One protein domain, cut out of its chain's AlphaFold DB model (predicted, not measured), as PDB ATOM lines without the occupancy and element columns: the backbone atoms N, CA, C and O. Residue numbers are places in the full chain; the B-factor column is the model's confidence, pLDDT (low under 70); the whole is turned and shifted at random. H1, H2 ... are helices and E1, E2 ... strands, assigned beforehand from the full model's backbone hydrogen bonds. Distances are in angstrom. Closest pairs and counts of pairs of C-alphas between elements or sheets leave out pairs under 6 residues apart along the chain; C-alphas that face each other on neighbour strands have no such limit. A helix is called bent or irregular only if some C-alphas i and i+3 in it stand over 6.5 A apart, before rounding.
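This is residues 2 to 93 of the 119 residues of the protein "Rieske domain-containing protein" of Myceliophthora thermophila (strain ATCC 42464 / BCRC 31852 / DSM 1799) (UniProt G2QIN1). Two small antiparallel sheets, E1 E2 E3 and E4 E5 E6 E7, lie partly face to face as a small sandwich, and E1 of the one comes close to E4 of the other. At one end H1 makes an arm, of which residues 2 to 7 stick out free and add to the length. The printed part has 92 residues, with one named helix followed by seven named strands, and under half of the residues are in named elements, mixed helices and strands. Both sheets are antiparallel, in the order E1 E2 E3 and E4 E5 E6 E7. The whole is compact, with a radius of gyration of the C-alphas of 13.2 A, yet elongated in outline, spanning 48 by 29 by 20 A.

H1, residues 2 to 16, begins with C-alpha 2 at (14.145, 6.270, -21.201) and is 21.2 A long; it is irregular, only just, with C-alphas 11 and 14 standing 6.9 A apart. After residues 17 to 29, which hold no named element, come E1, residues 30 to 34, 13.1 A, with C-alpha 30 at (-13.710, 32.895, -23.191); E2, residues 42 to 46, 12.9 A; and E3, residues 52 to 56, 13.5 A. The short strands E4, residues 67 to 69, E5, residues 74 to 76, E6, residues 83 to 85, and E7, residues 90 to 92, follow; C-alpha 92 is at (-7.336, 20.744, -37.735).

H1 is not on either sheet, and it is only just apart from E4, at 8.2 A. In H1, 5 of 11 O i to N i+4 pairs and 9 of 12 O i to N i+3 pairs are within hydrogen-bond range. E1, E2 and E3 form a meander, each strand the antiparallel neighbour of the one before. In the hairpin E1 and E2, N 34 and O 42 are 2.8 A apart; in the hairpin E2 and E3, N 45 and O 53 are 2.9 A apart. E4 to E7 form a second meander, with N 67 and O 76 at 2.8 A, N 75 and O 84 at 2.8 A, and N 83 and O 92 at 3.0 A. From edge to edge of this sheet the strands' lines turn by 108 degrees. The two sheets form a sandwich, two sheets face to face, with best planes 26 degrees apart. Between the sheets, the closest C-alphas of E1 and E4 are those of Gly 32 and Trp 68, 5.1 A apart. E3 is apart from E5, E6 and E7.

The two C-alphas farthest apart are those of Val 2 and Glu 49, 48.8 A. The printed part has no cut. The link H1 to E1, 13 residues, is long. Mean pLDDT of the printed part is 90.6, and residues 2 to 8 are under 70.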
ATOM      1  N   VAL A   2      15.019   5.643 -22.223       64.31
ATOM      2  CA  VAL A   2      14.145   6.270 -21.201       64.31
ATOM      3  C   VAL A   2      13.973   7.798 -21.316       64.31
ATOM      4  O   VAL A   2      12.866   8.299 -21.167       64.31
ATOM      5  N   LYS A   3      15.033   8.565 -21.616       64.31
ATOM      6  CA  LYS A   3      14.925  10.035 -21.762       64.31
ATOM      7  C   LYS A   3      14.031  10.468 -22.934       64.31
ATOM      8  O   LYS A   3      13.294  11.437 -22.787       64.31
ATOM      9  N   HIS A   4      14.083   9.755 -24.061       62.38
ATOM     10  CA  HIS A   4      13.244  10.061 -25.224       62.38
ATOM     11  C   HIS A   4      11.775   9.728 -24.933       62.38
ATOM     12  O   HIS A   4      10.900  10.539 -25.218       62.38
ATOM     13  N   ASP A   5      11.519   8.604 -24.261       64.38
ATOM     14  CA  ASP A   5      10.162   8.182 -23.892       64.38
ATOM     15  C   ASP A   5       9.521   9.147 -22.880       64.38
ATOM     16  O   ASP A   5       8.351   9.514 -23.004       64.38
ATOM     17  N   ILE A   6      10.308   9.633 -21.909       63.81
ATOM     18  CA  ILE A   6       9.867  10.672 -20.971       63.81
ATOM     19  C   ILE A   6       9.497  11.946 -21.731       63.81
ATOM     20  O   ILE A   6       8.446  12.520 -21.454       63.81
ATOM     21  N   GLN A   7      10.331  12.377 -22.687       64.44
ATOM     22  CA  GLN A   7      10.105  13.594 -23.467       64.44
ATOM     23  C   GLN A   7       8.821  13.515 -24.299       64.44
ATOM     24  O   GLN A   7       8.029  14.457 -24.271       64.44
ATOM     25  N   ILE A   8       8.567  12.381 -24.956       64.38
ATOM     26  CA  ILE A   8       7.339  12.142 -25.730       64.38
ATOM     27  C   ILE A   8       6.103  12.247 -24.826       64.38
ATOM     28  O   ILE A   8       5.132  12.924 -25.163       64.38
ATOM     29  N   ASN A   9       6.163  11.662 -23.629       74.12
ATOM     30  CA  ASN A   9       5.018  11.644 -22.725       74.12
ATOM     31  C   ASN A   9       4.804  12.952 -21.951       74.12
ATOM     32  O   ASN A   9       3.749  13.131 -21.342       74.12
ATOM     33  N   THR A  10       5.742  13.906 -21.994       78.38
ATOM     34  CA  THR A  10       5.561  15.204 -21.319       78.38
ATOM     35  C   THR A  10       4.340  15.976 -21.810       78.38
ATOM     36  O   THR A  10       3.764  16.739 -21.037       78.38
ATOM     37  N   GLN A  11       3.889  15.737 -23.042       77.88
ATOM     38  CA  GLN A  11       2.698  16.388 -23.592       77.88
ATOM     39  C   GLN A  11       1.400  15.939 -22.897       77.88
ATOM     40  O   GLN A  11       0.406  16.661 -22.909       77.88
ATOM     41  N   TYR A  12       1.411  14.789 -22.212       82.69
ATOM     42  CA  TYR A  12       0.290  14.324 -21.388       82.69
ATOM     43  C   TYR A  12       0.271  14.944 -19.984       82.69
ATOM     44  O   TYR A  12      -0.668  14.706 -19.227       82.69
ATOM     45  N   ARG A  13       1.240  15.801 -19.623       84.56
ATOM     46  CA  ARG A  13       1.247  16.513 -18.328       84.56
ATOM     47  C   ARG A  13       0.008  17.372 -18.099       84.56
ATOM     48  O   ARG A  13      -0.296  17.675 -16.951       84.56
ATOM     49  N   ARG A  14      -0.735  17.725 -19.153       85.75
ATOM     50  CA  ARG A  14      -2.006  18.449 -19.027       85.75
ATOM     51  C   ARG A  14      -3.085  17.690 -18.257       85.75
ATOM     52  O   ARG A  14      -3.988  18.325 -17.735       85.75
ATOM     53  N   PHE A  15      -2.942  16.378 -18.062       82.50
ATOM     54  CA  PHE A  15      -3.749  15.637 -17.086       82.50
ATOM     55  C   PHE A  15      -3.560  16.106 -15.634       82.50
ATOM     56  O   PHE A  15      -4.360  15.734 -14.784       82.50
ATOM     57  N   LEU A  16      -2.561  16.940 -15.350       83.56
ATOM     58  CA  LEU A  16      -2.314  17.542 -14.040       83.56
ATOM     59  C   LEU A  16      -2.506  19.069 -14.040       83.56
ATOM     60  O   LEU A  16      -2.233  19.714 -13.034       83.56
ATOM     61  N   GLN A  17      -2.913  19.658 -15.169       84.81
ATOM     62  CA  GLN A  17      -3.088  21.103 -15.326       84.81
ATOM     63  C   GLN A  17      -4.554  21.433 -15.588       84.81
ATOM     64  O   GLN A  17      -5.277  20.646 -16.201       84.81
ATOM     65  N   THR A  18      -4.965  22.616 -15.143       86.06
ATOM     66  CA  THR A  18      -6.292  23.184 -15.370       86.06
ATOM     67  C   THR A  18      -6.110  24.635 -15.806       86.06
ATOM     68  O   THR A  18      -5.235  25.317 -15.275       86.06
ATOM     69  N   ASP A  19      -6.879  25.088 -16.794       84.56
ATOM     70  CA  ASP A  19      -6.873  26.498 -17.214       84.56
ATOM     71  C   ASP A  19      -7.773  27.332 -16.289       84.56
ATOM     72  O   ASP A  19      -7.522  28.514 -16.076       84.56
ATOM     73  N   ILE A  20      -8.805  26.694 -15.723       88.75
ATOM     74  CA  ILE A  20      -9.777  27.288 -14.799       88.75
ATOM     75  C   ILE A  20     -10.030  26.363 -13.608       88.75
ATOM     76  O   ILE A  20      -9.939  25.141 -13.737       88.75
ATOM     77  N   THR A  21     -10.358  26.930 -12.451       84.12
ATOM     78  CA  THR A  21     -10.758  26.183 -11.245       84.12
ATOM     79  C   THR A  21     -12.271  26.123 -11.081       84.12
ATOM     80  O   THR A  21     -12.793  25.095 -10.655       84.12
ATOM     81  N   GLU A  22     -12.968  27.186 -11.482       84.06
ATOM     82  CA  GLU A  22     -14.425  27.295 -11.451       84.06
ATOM     83  C   GLU A  22     -14.941  27.741 -12.825       84.06
ATOM     84  O   GLU A  22     -14.297  28.514 -13.535       84.06
ATOM     85  N   ILE A  23     -16.093  27.211 -13.240       85.12
ATOM     86  CA  ILE A  23     -16.659  27.482 -14.572       85.12
ATOM     87  C   ILE A  23     -17.306  28.872 -14.603       85.12
ATOM     88  O   ILE A  23     -17.360  29.539 -15.635       85.12
ATOM     89  N   GLU A  24     -17.806  29.311 -13.457       83.81
ATOM     90  CA  GLU A  24     -18.588  30.518 -13.256       83.81
ATOM     91  C   GLU A  24     -17.742  31.786 -13.444       83.81
ATOM     92  O   GLU A  24     -18.243  32.780 -13.977       83.81
ATOM     93  N   GLU A  25     -16.453  31.715 -13.097       85.31
ATOM     94  CA  GLU A  25     -15.467  32.797 -13.229       85.31
ATOM     95  C   GLU A  25     -15.070  33.084 -14.683       85.31
ATOM     96  O   GLU A  25     -14.445  34.106 -14.978       85.31
ATOM     97  N   LEU A  26     -15.453  32.211 -15.619       91.88
ATOM     98  CA  LEU A  26     -15.129  32.384 -17.024       91.88
ATOM     99  C   LEU A  26     -15.822  33.635 -17.590       91.88
ATOM    100  O   LEU A  26     -17.044  33.819 -17.479       91.88
ATOM    101  N   GLY A  27     -15.029  34.503 -18.221       94.12
ATOM    102  CA  GLY A  27     -15.526  35.658 -18.963       94.12
ATOM    103  C   GLY A  27     -16.359  35.240 -20.177       94.12
ATOM    104  O   GLY A  27     -16.224  34.133 -20.695       94.12
ATOM    105  N   ARG A  28     -17.237  36.130 -20.649       96.19
ATOM    106  CA  ARG A  28     -17.924  35.945 -21.939       96.19
ATOM    107  C   ARG A  28     -16.900  35.891 -23.078       96.19
ATOM    108  O   ARG A  28     -15.832  36.497 -22.971       96.19
ATOM    109  N   GLY A  29     -17.186  35.107 -24.113       95.81
ATOM    110  CA  GLY A  29     -16.274  34.911 -25.246       95.81
ATOM    111  C   GLY A  29     -14.961  34.201 -24.884       95.81
ATOM    112  O   GLY A  29     -13.976  34.286 -25.625       95.81
ATOM    113  N   SER A  30     -14.917  33.527 -23.733       96.69
ATOM    114  CA  SER A  30     -13.710  32.895 -23.191       96.69
ATOM    115  C   SER A  30     -13.928  31.408 -22.947       96.69
ATOM    116  O   SER A  30     -15.059  30.937 -22.806       96.69
ATOM    117  N   GLY A  31     -12.830  30.661 -22.923       96.69
ATOM    118  CA  GLY A  31     -12.815  29.217 -22.750       96.69
ATOM    119  C   GLY A  31     -11.768  28.778 -21.735       96.69
ATOM    120  O   GLY A  31     -10.887  29.543 -21.348       96.69
ATOM    121  N   GLY A  32     -11.865  27.530 -21.304       96.00
ATOM    122  CA  GLY A  32     -10.914  26.933 -20.381       96.00
ATOM    123  C   GLY A  32     -11.117  25.434 -20.256       96.00
ATOM    124  O   GLY A  32     -12.192  24.903 -20.534       96.00
ATOM    125  N   VAL A  33     -10.065  24.736 -19.842       95.62
ATOM    126  CA  VAL A  33     -10.150  23.340 -19.429       95.62
ATOM    127  C   VAL A  33     -10.198  23.247 -17.914       95.62
ATOM    128  O   VAL A  33      -9.299  23.734 -17.235       95.62
ATOM    129  N   LEU A  34     -11.234  22.583 -17.405       92.94
ATOM    130  CA  LEU A  34     -11.358  22.179 -16.014       92.94
ATOM    131  C   LEU A  34     -10.873  20.739 -15.864       92.94
ATOM    132  O   LEU A  34     -11.414  19.819 -16.482       92.94
ATOM    133  N   ASN A  35      -9.888  20.529 -15.004       89.50
ATOM    134  CA  ASN A  35      -9.361  19.209 -14.705       89.50
ATOM    135  C   ASN A  35      -9.452  18.934 -13.203       89.50
ATOM    136  O   ASN A  35      -8.571  19.309 -12.432       89.50
ATOM    137  N   SER A  36     -10.557  18.316 -12.781       79.31
ATOM    138  CA  SER A  36     -10.731  17.926 -11.385       79.31
ATOM    139  C   SER A  36     -10.083  16.568 -11.125       79.31
ATOM    140  O   SER A  36     -10.154  15.657 -11.946       79.31
ATOM    141  N   ALA A  37      -9.487  16.397  -9.944       74.25
ATOM    142  CA  ALA A  37      -8.820  15.146  -9.573       74.25
ATOM    143  C   ALA A  37      -9.765  13.924  -9.546       74.25
ATOM    144  O   ALA A  37      -9.308  12.785  -9.571       74.25
ATOM    145  N   THR A  38     -11.078  14.153  -9.465       74.38
ATOM    146  CA  THR A  38     -12.100  13.117  -9.272       74.38
ATOM    147  C   THR A  38     -12.973  12.869 -10.500       74.38
ATOM    148  O   THR A  38     -13.765  11.929 -10.488       74.38
ATOM    149  N   SER A  39     -12.870  13.687 -11.554       82.38
ATOM    150  CA  SER A  39     -13.734  13.588 -12.739       82.38
ATOM    151  C   SER A  39     -12.935  13.632 -14.037       82.38
ATOM    152  O   SER A  39     -11.751  13.950 -14.067       82.38
ATOM    153  N   LYS A  40     -13.592  13.293 -15.150       89.19
ATOM    154  CA  LYS A  40     -12.988  13.460 -16.478       89.19
ATOM    155  C   LYS A  40     -12.784  14.956 -16.762       89.19
ATOM    156  O   LYS A  40     -13.669  15.739 -16.420       89.19
ATOM    157  N   PRO A  41     -11.680  15.346 -17.421       94.19
ATOM    158  CA  PRO A  41     -11.422  16.745 -17.718       94.19
ATOM    159  C   PRO A  41     -12.446  17.281 -18.728       94.19
ATOM    160  O   PRO A  41     -12.817  16.596 -19.689       94.19
ATOM    161  N   LEU A  42     -12.887  18.516 -18.508       95.75
ATOM    162  CA  LEU A  42     -13.921  19.198 -19.277       95.75
ATOM    163  C   LEU A  42     -13.342  20.409 -19.997       95.75
ATOM    164  O   LEU A  42     -12.634  21.208 -19.399       95.75
ATOM    165  N   ALA A  43     -13.664  20.549 -21.276       97.12
ATOM    166  CA  ALA A  43     -13.442  21.762 -22.045       97.12
ATOM    167  C   ALA A  43     -14.724  22.594 -21.983       97.12
ATOM    168  O   ALA A  43     -15.809  22.080 -22.258       97.12
ATOM    169  N   VAL A  44     -14.603  23.855 -21.584       97.06
ATOM    170  CA  VAL A  44     -15.738  24.741 -21.337       97.06
ATOM    171  C   VAL A  44     -15.540  26.039 -22.096       97.06
ATOM    172  O   VAL A  44     -14.457  26.616 -22.059       97.06
ATOM    173  N   TYR A  45     -16.581  26.493 -22.779       97.50
ATOM    174  CA  TYR A  45     -16.628  27.785 -23.453       97.50
ATOM    175  C   TYR A  45     -17.878  28.538 -23.002       97.50
ATOM    176  O   TYR A  45     -18.968  27.968 -22.975       97.50
ATOM    177  N   LYS A  46     -17.727  29.813 -22.646       96.88
ATOM    178  CA  LYS A  46     -18.843  30.714 -22.357       96.88
ATOM    179  C   LYS A  46     -19.007  31.651 -23.534       96.88
ATOM    180  O   LYS A  46     -18.101  32.426 -23.839       96.88
ATOM    181  N   ASP A  47     -20.153  31.580 -24.194       96.12
ATOM    182  CA  ASP A  47     -20.423  32.463 -25.321       96.12
ATOM    183  C   ASP A  47     -20.692  33.911 -24.888       96.12
ATOM    184  O   ASP A  47     -20.680  34.262 -23.703       96.12
ATOM    185  N   GLU A  48     -20.889  34.778 -25.880       95.69
ATOM    186  CA  GLU A  48     -21.136  36.208 -25.674       95.69
ATOM    187  C   GLU A  48     -22.464  36.483 -24.950       95.69
ATOM    188  O   GLU A  48     -22.608  37.490 -24.255       95.69
ATOM    189  N   GLU A  49     -23.423  35.562 -25.051       96.06
ATOM    190  CA  GLU A  49     -24.707  35.636 -24.351       96.06
ATOM    191  C   GLU A  49     -24.577  35.160 -22.891       96.06
ATOM    192  O   GLU A  49     -25.418  35.456 -22.040       96.06
ATOM    193  N   GLY A  50     -23.461  34.506 -22.558       93.69
ATOM    194  CA  GLY A  50     -23.160  33.963 -21.241       93.69
ATOM    195  C   GLY A  50     -23.580  32.504 -21.065       93.69
ATOM    196  O   GLY A  50     -23.486  31.995 -19.946       93.69
ATOM    197  N   LYS A  51     -24.025  31.827 -22.128       94.44
ATOM    198  CA  LYS A  51     -24.362  30.404 -22.100       94.44
ATOM    199  C   LYS A  51     -23.083  29.567 -22.115       94.44
ATOM    200  O   LYS A  51     -22.124  29.841 -22.835       94.44
ATOM    201  N   MET A  52     -23.087  28.532 -21.277       94.88
ATOM    202  CA  MET A  52     -21.970  27.606 -21.117       94.88
ATOM    203  C   MET A  52     -22.116  26.419 -22.068       94.88
ATOM    204  O   MET A  52     -23.129  25.720 -22.047       94.88
ATOM    205  N   HIS A  53     -21.066  26.153 -22.831       95.38
ATOM    206  CA  HIS A  53     -20.909  24.998 -23.708       95.38
ATOM    207  C   HIS A  53     -19.848  24.081 -23.111       95.38
ATOM    208  O   HIS A  53     -18.764  24.543 -22.750       95.38
ATOM    209  N   LYS A  54     -20.162  22.792 -22.957       96.25
ATOM    210  CA  LYS A  54     -19.305  21.832 -22.250       96.25
ATOM    211  C   LYS A  54     -19.036  20.600 -23.099       96.25
ATOM    212  O   LYS A  54     -19.955  19.937 -23.579       96.25
ATOM    213  N   TYR A  55     -17.765  20.243 -23.190       97.62
ATOM    214  CA  TYR A  55     -17.272  19.097 -23.939       97.62
ATOM    215  C   TYR A  55     -16.279  18.298 -23.094       97.62
ATOM    216  O   TYR A  55     -15.703  18.785 -22.124       97.62
ATOM    217  N   SER A  56     -16.021  17.060 -23.492       97.00
ATOM    218  CA  SER A  56     -14.844  16.317 -23.058       97.00
ATOM    219  C   SER A  56     -13.581  17.062 -23.491       97.00
ATOM    220  O   SER A  56     -13.415  17.356 -24.676       97.00
ATOM    221  N   ALA A  57     -12.647  17.293 -22.567       96.94
ATOM    222  CA  ALA A  57     -11.329  17.835 -22.910       96.94
ATOM    223  C   ALA A  57     -10.388  16.784 -23.527       96.94
ATOM    224  O   ALA A  57      -9.247  17.094 -23.869       96.94
ATOM    225  N   LEU A  58     -10.828  15.527 -23.648       96.94
ATOM    226  CA  LEU A  58     -10.018  14.454 -24.215       96.94
ATOM    227  C   LEU A  58     -10.087  14.485 -25.738       96.94
ATOM    228  O   LEU A  58     -11.096  14.107 -26.335       96.94
ATOM    229  N   CYS A  59      -8.968  14.840 -26.365       97.75
ATOM    230  CA  CYS A  59      -8.818  14.801 -27.810       97.75
ATOM    231  C   CYS A  59      -9.165  13.396 -28.351       97.75
ATOM    232  O   CYS A  59      -8.586  12.398 -27.901       97.75
ATOM    233  N   PRO A  60     -10.063  13.269 -29.344       97.75
ATOM    234  CA  PRO A  60     -10.473  11.973 -29.880       97.75
ATOM    235  C   PRO A  60      -9.369  11.242 -30.653       97.75
ATOM    236  O   PRO A  60      -9.549  10.070 -30.952       97.75
ATOM    237  N   HIS A  61      -8.233  11.891 -30.943       96.56
ATOM    238  CA  HIS A  61      -7.075  11.244 -31.561       96.56
ATOM    239  C   HIS A  61      -6.434  10.212 -30.619       96.56
ATOM    240  O   HIS A  61      -6.537   9.013 -30.848       96.56
ATOM    241  N   MET A  62      -5.796  10.673 -29.539       95.12
ATOM    242  CA  MET A  62      -5.065   9.818 -28.588       95.12
ATOM    243  C   MET A  62      -5.228  10.292 -27.137       95.12
ATOM    244  O   MET A  62      -4.341  10.134 -26.312       95.12
ATOM    245  N   LYS A  63      -6.375  10.905 -26.819       95.12
ATOM    246  CA  LYS A  63      -6.773  11.297 -25.455       95.12
ATOM    247  C   LYS A  63      -5.833  12.279 -24.749       95.12
ATOM    248  O   LYS A  63      -5.862  12.378 -23.529       95.12
ATOM    249  N   GLY A  64      -5.058  13.056 -25.504       95.50
ATOM    250  CA  GLY A  64      -4.420  14.259 -24.970       95.50
ATOM    251  C   GLY A  64      -5.466  15.240 -24.437       95.50
ATOM    252  O   GLY A  64      -6.515  15.404 -25.062       95.50
ATOM    253  N   VAL A  65      -5.187  15.874 -23.300       96.06
ATOM    254  CA  VAL A  65      -6.037  16.941 -22.754       96.06
ATOM    255  C   VAL A  65      -5.772  18.219 -23.545       96.06
ATOM    256  O   VAL A  65      -4.618  18.634 -23.672       96.06
ATOM    257  N   VAL A  66      -6.823  18.815 -24.104       97.06
ATOM    258  CA  VAL A  66      -6.724  20.071 -24.865       97.06
ATOM    259  C   VAL A  66      -6.388  21.268 -23.956       97.06
ATOM    260  O   VAL A  66      -6.337  21.152 -22.729       97.06
ATOM    261  N   CYS A  67      -6.114  22.423 -24.550       95.88
ATOM    262  CA  CYS A  67      -5.967  23.706 -23.870       95.88
ATOM    263  C   CYS A  67      -6.761  24.783 -24.598       95.88
ATOM    264  O   CYS A  67      -6.873  24.733 -25.824       95.88
ATOM    265  N   TRP A  68      -7.290  25.757 -23.862       97.25
ATOM    266  CA  TRP A  68      -7.872  26.934 -24.499       97.25
ATOM    267  C   TRP A  68      -6.789  27.783 -25.174       97.25
ATOM    268  O   TRP A  68      -5.735  28.048 -24.596       97.25
ATOM    269  N   ASN A  69      -7.064  28.214 -26.400       96.75
ATOM    270  CA  ASN A  69      -6.285  29.198 -27.131       96.75
ATOM    271  C   ASN A  69      -7.117  30.472 -27.251       96.75
ATOM    272  O   ASN A  69      -8.101  30.516 -27.991       96.75
ATOM    273  N   ASP A  70      -6.712  31.509 -26.522       95.44
ATOM    274  CA  ASP A  70      -7.498  32.735 -26.443       95.44
ATOM    275  C   ASP A  70      -7.438  33.592 -27.712       95.44
ATOM    276  O   ASP A  70      -8.402  34.285 -28.028       95.44
ATOM    277  N   VAL A  71      -6.347  33.497 -28.474       96.38
ATOM    278  CA  VAL A  71      -6.183  34.235 -29.734       96.38
ATOM    279  C   VAL A  71      -7.089  33.647 -30.812       96.38
ATOM    280  O   VAL A  71      -7.797  34.371 -31.503       96.38
ATOM    281  N   GLU A  72      -7.094  32.321 -30.926       97.19
ATOM    282  CA  GLU A  72      -7.813  31.593 -31.978       97.19
ATOM    283  C   GLU A  72      -9.249  31.228 -31.580       97.19
ATOM    284  O   GLU A  72     -10.018  30.739 -32.408       97.19
ATOM    285  N   LYS A  73      -9.611  31.439 -30.307       97.31
ATOM    286  CA  LYS A  73     -10.886  31.023 -29.706       97.31
ATOM    287  C   LYS A  73     -11.180  29.548 -30.004       97.31
ATOM    288  O   LYS A  73     -12.234  29.179 -30.530       97.31
ATOM    289  N   SER A  74     -10.199  28.707 -29.684       98.38
ATOM    290  CA  SER A  74     -10.170  27.282 -30.014       98.38
ATOM    291  C   SER A  74      -9.667  26.429 -28.850       98.38
ATOM    292  O   SER A  74      -9.034  26.919 -27.917       98.38
ATOM    293  N   PHE A  75      -9.919  25.124 -28.923       98.44
ATOM    294  CA  PHE A  75      -9.274  24.128 -28.078       98.44
ATOM    295  C   PHE A  75      -8.182  23.407 -28.865       98.44
ATOM    296  O   PHE A  75      -8.460  22.732 -29.859       98.44
ATOM    297  N   ASP A  76      -6.945  23.502 -28.392       97.88
ATOM    298  CA  ASP A  76      -5.770  22.960 -29.068       97.88
ATOM    299  C   ASP A  76      -5.231  21.743 -28.302       97.88
ATOM    300  O   ASP A  76      -5.091  21.753 -27.082       97.88
ATOM    301  N   CYS A  77      -4.937  20.654 -29.008       97.31
ATOM    302  CA  CYS A  77      -4.325  19.458 -28.436       97.31
ATOM    303  C   CYS A  77      -2.797  19.546 -28.576       97.31
ATOM    304  O   CYS A  77      -2.287  19.363 -29.687       97.31
ATOM    305  N   PRO A  78      -2.037  19.734 -27.482       94.69
ATOM    306  CA  PRO A  78      -0.587  19.929 -27.558       94.69
ATOM    307  C   PRO A  78       0.183  18.656 -27.929       94.69
ATOM    308  O   PRO A  78       1.361  18.721 -28.257       94.69
ATOM    309  N   VAL A  79      -0.465  17.487 -27.882       93.88
ATOM    310  CA  VAL A  79       0.212  16.205 -28.119       93.88
ATOM    311  C   VAL A  79       0.577  16.033 -29.595       93.88
ATOM    312  O   VAL A  79       1.696  15.645 -29.906       93.88
ATOM    313  N   HIS A  80      -0.360  16.326 -30.502       93.75
ATOM    314  CA  HIS A  80      -0.173  16.127 -31.948       93.75
ATOM    315  C   HIS A  80      -0.788  17.246 -32.810       93.75
ATOM    316  O   HIS A  80      -0.924  17.076 -34.018       93.75
ATOM    317  N   GLY A  81      -1.211  18.364 -32.209       95.25
ATOM    318  CA  GLY A  81      -1.631  19.563 -32.941       95.25
ATOM    319  C   GLY A  81      -3.063  19.568 -33.484       95.25
ATOM    320  O   GLY A  81      -3.386  20.422 -34.302       95.25
ATOM    321  N   SER A  82      -3.943  18.656 -33.047       98.31
ATOM    322  CA  SER A  82      -5.369  18.770 -33.405       98.31
ATOM    323  C   SER A  82      -5.986  20.032 -32.807       98.31
ATOM    324  O   SER A  82      -5.759  20.307 -31.632       98.31
ATOM    325  N   ARG A  83      -6.807  20.742 -33.583       98.69
ATOM    326  CA  ARG A  83      -7.532  21.946 -33.149       98.69
ATOM    327  C   ARG A  83      -9.031  21.755 -33.302       98.69
ATOM    328  O   ARG A  83      -9.494  21.241 -34.324       98.69
ATOM    329  N   PHE A  84      -9.774  22.227 -32.313       98.75
ATOM    330  CA  PHE A  84     -11.229  22.223 -32.268       98.75
ATOM    331  C   PHE A  84     -11.729  23.655 -32.069       98.75
ATOM    332  O   PHE A  84     -11.095  24.419 -31.350       98.75
ATOM    333  N   SER A  85     -12.836  24.041 -32.693       98.50
ATOM    334  CA  SER A  85     -13.457  25.346 -32.456       98.50
ATOM    335  C   SER A  85     -13.925  25.471 -31.002       98.50
ATOM    336  O   SER A  85     -13.999  24.479 -30.272       98.50
ATOM    337  N   LYS A  86     -14.302  26.685 -30.595       97.81
ATOM    338  CA  LYS A  86     -15.007  26.942 -29.328       97.81
ATOM    339  C   LYS A  86     -16.256  26.070 -29.115       97.81
ATOM    340  O   LYS A  86     -16.577  25.749 -27.976       97.81
ATOM    341  N   ASP A  87     -16.878  25.609 -30.203       97.00
ATOM    342  CA  ASP A  87     -18.050  24.719 -30.203       97.00
ATOM    343  C   ASP A  87     -17.674  23.222 -30.287       97.00
ATOM    344  O   ASP A  87     -18.509  22.361 -30.571       97.00
ATOM    345  N   GLY A  88     -16.393  22.884 -30.101       97.69
ATOM    346  CA  GLY A  88     -15.890  21.508 -30.093       97.69
ATOM    347  C   GLY A  88     -15.752  20.855 -31.475       97.69
ATOM    348  O   GLY A  88     -15.418  19.669 -31.559       97.69
ATOM    349  N   ILE A  89     -15.963  21.598 -32.565       98.38
ATOM    350  CA  ILE A  89     -15.893  21.076 -33.937       98.38
ATOM    351  C   ILE A  89     -14.444  20.976 -34.397       98.38
ATOM    352  O   ILE A  89     -13.675  21.921 -34.258       98.38
ATOM    353  N   ARG A  90     -14.045  19.844 -34.979       98.44
ATOM    354  CA  ARG A  90     -12.674  19.647 -35.461       98.44
ATOM    355  C   ARG A  90     -12.355  20.585 -36.630       98.44
ATOM    356  O   ARG A  90     -12.890  20.421 -37.724       98.44
ATOM    357  N   VAL A  91     -11.370  21.456 -36.427       98.19
ATOM    358  CA  VAL A  91     -10.828  22.371 -37.444       98.19
ATOM    359  C   VAL A  91      -9.564  21.790 -38.081       98.19
ATOM    360  O   VAL A  91      -9.466  21.726 -39.302       98.19
ATOM    361  N   VAL A  92      -8.624  21.293 -37.267       97.94
ATOM    362  CA  VAL A  92      -7.336  20.744 -37.735       97.94
ATOM    363  C   VAL A  92      -7.130  19.333 -37.185       97.94
ATOM    364  O   VAL A  92      -7.383  19.066 -36.007       97.94
ATOM    365  N   GLY A  93      -6.690  18.414 -38.053       96.50
ATOM    366  CA  GLY A  93      -6.329  17.036 -37.697       96.50
ATOM    367  C   GLY A  93      -5.034  16.947 -36.869       96.50
ATOM    368  O   GLY A  93      -4.448  17.969 -36.539       96.50
TER     369      GLY A  93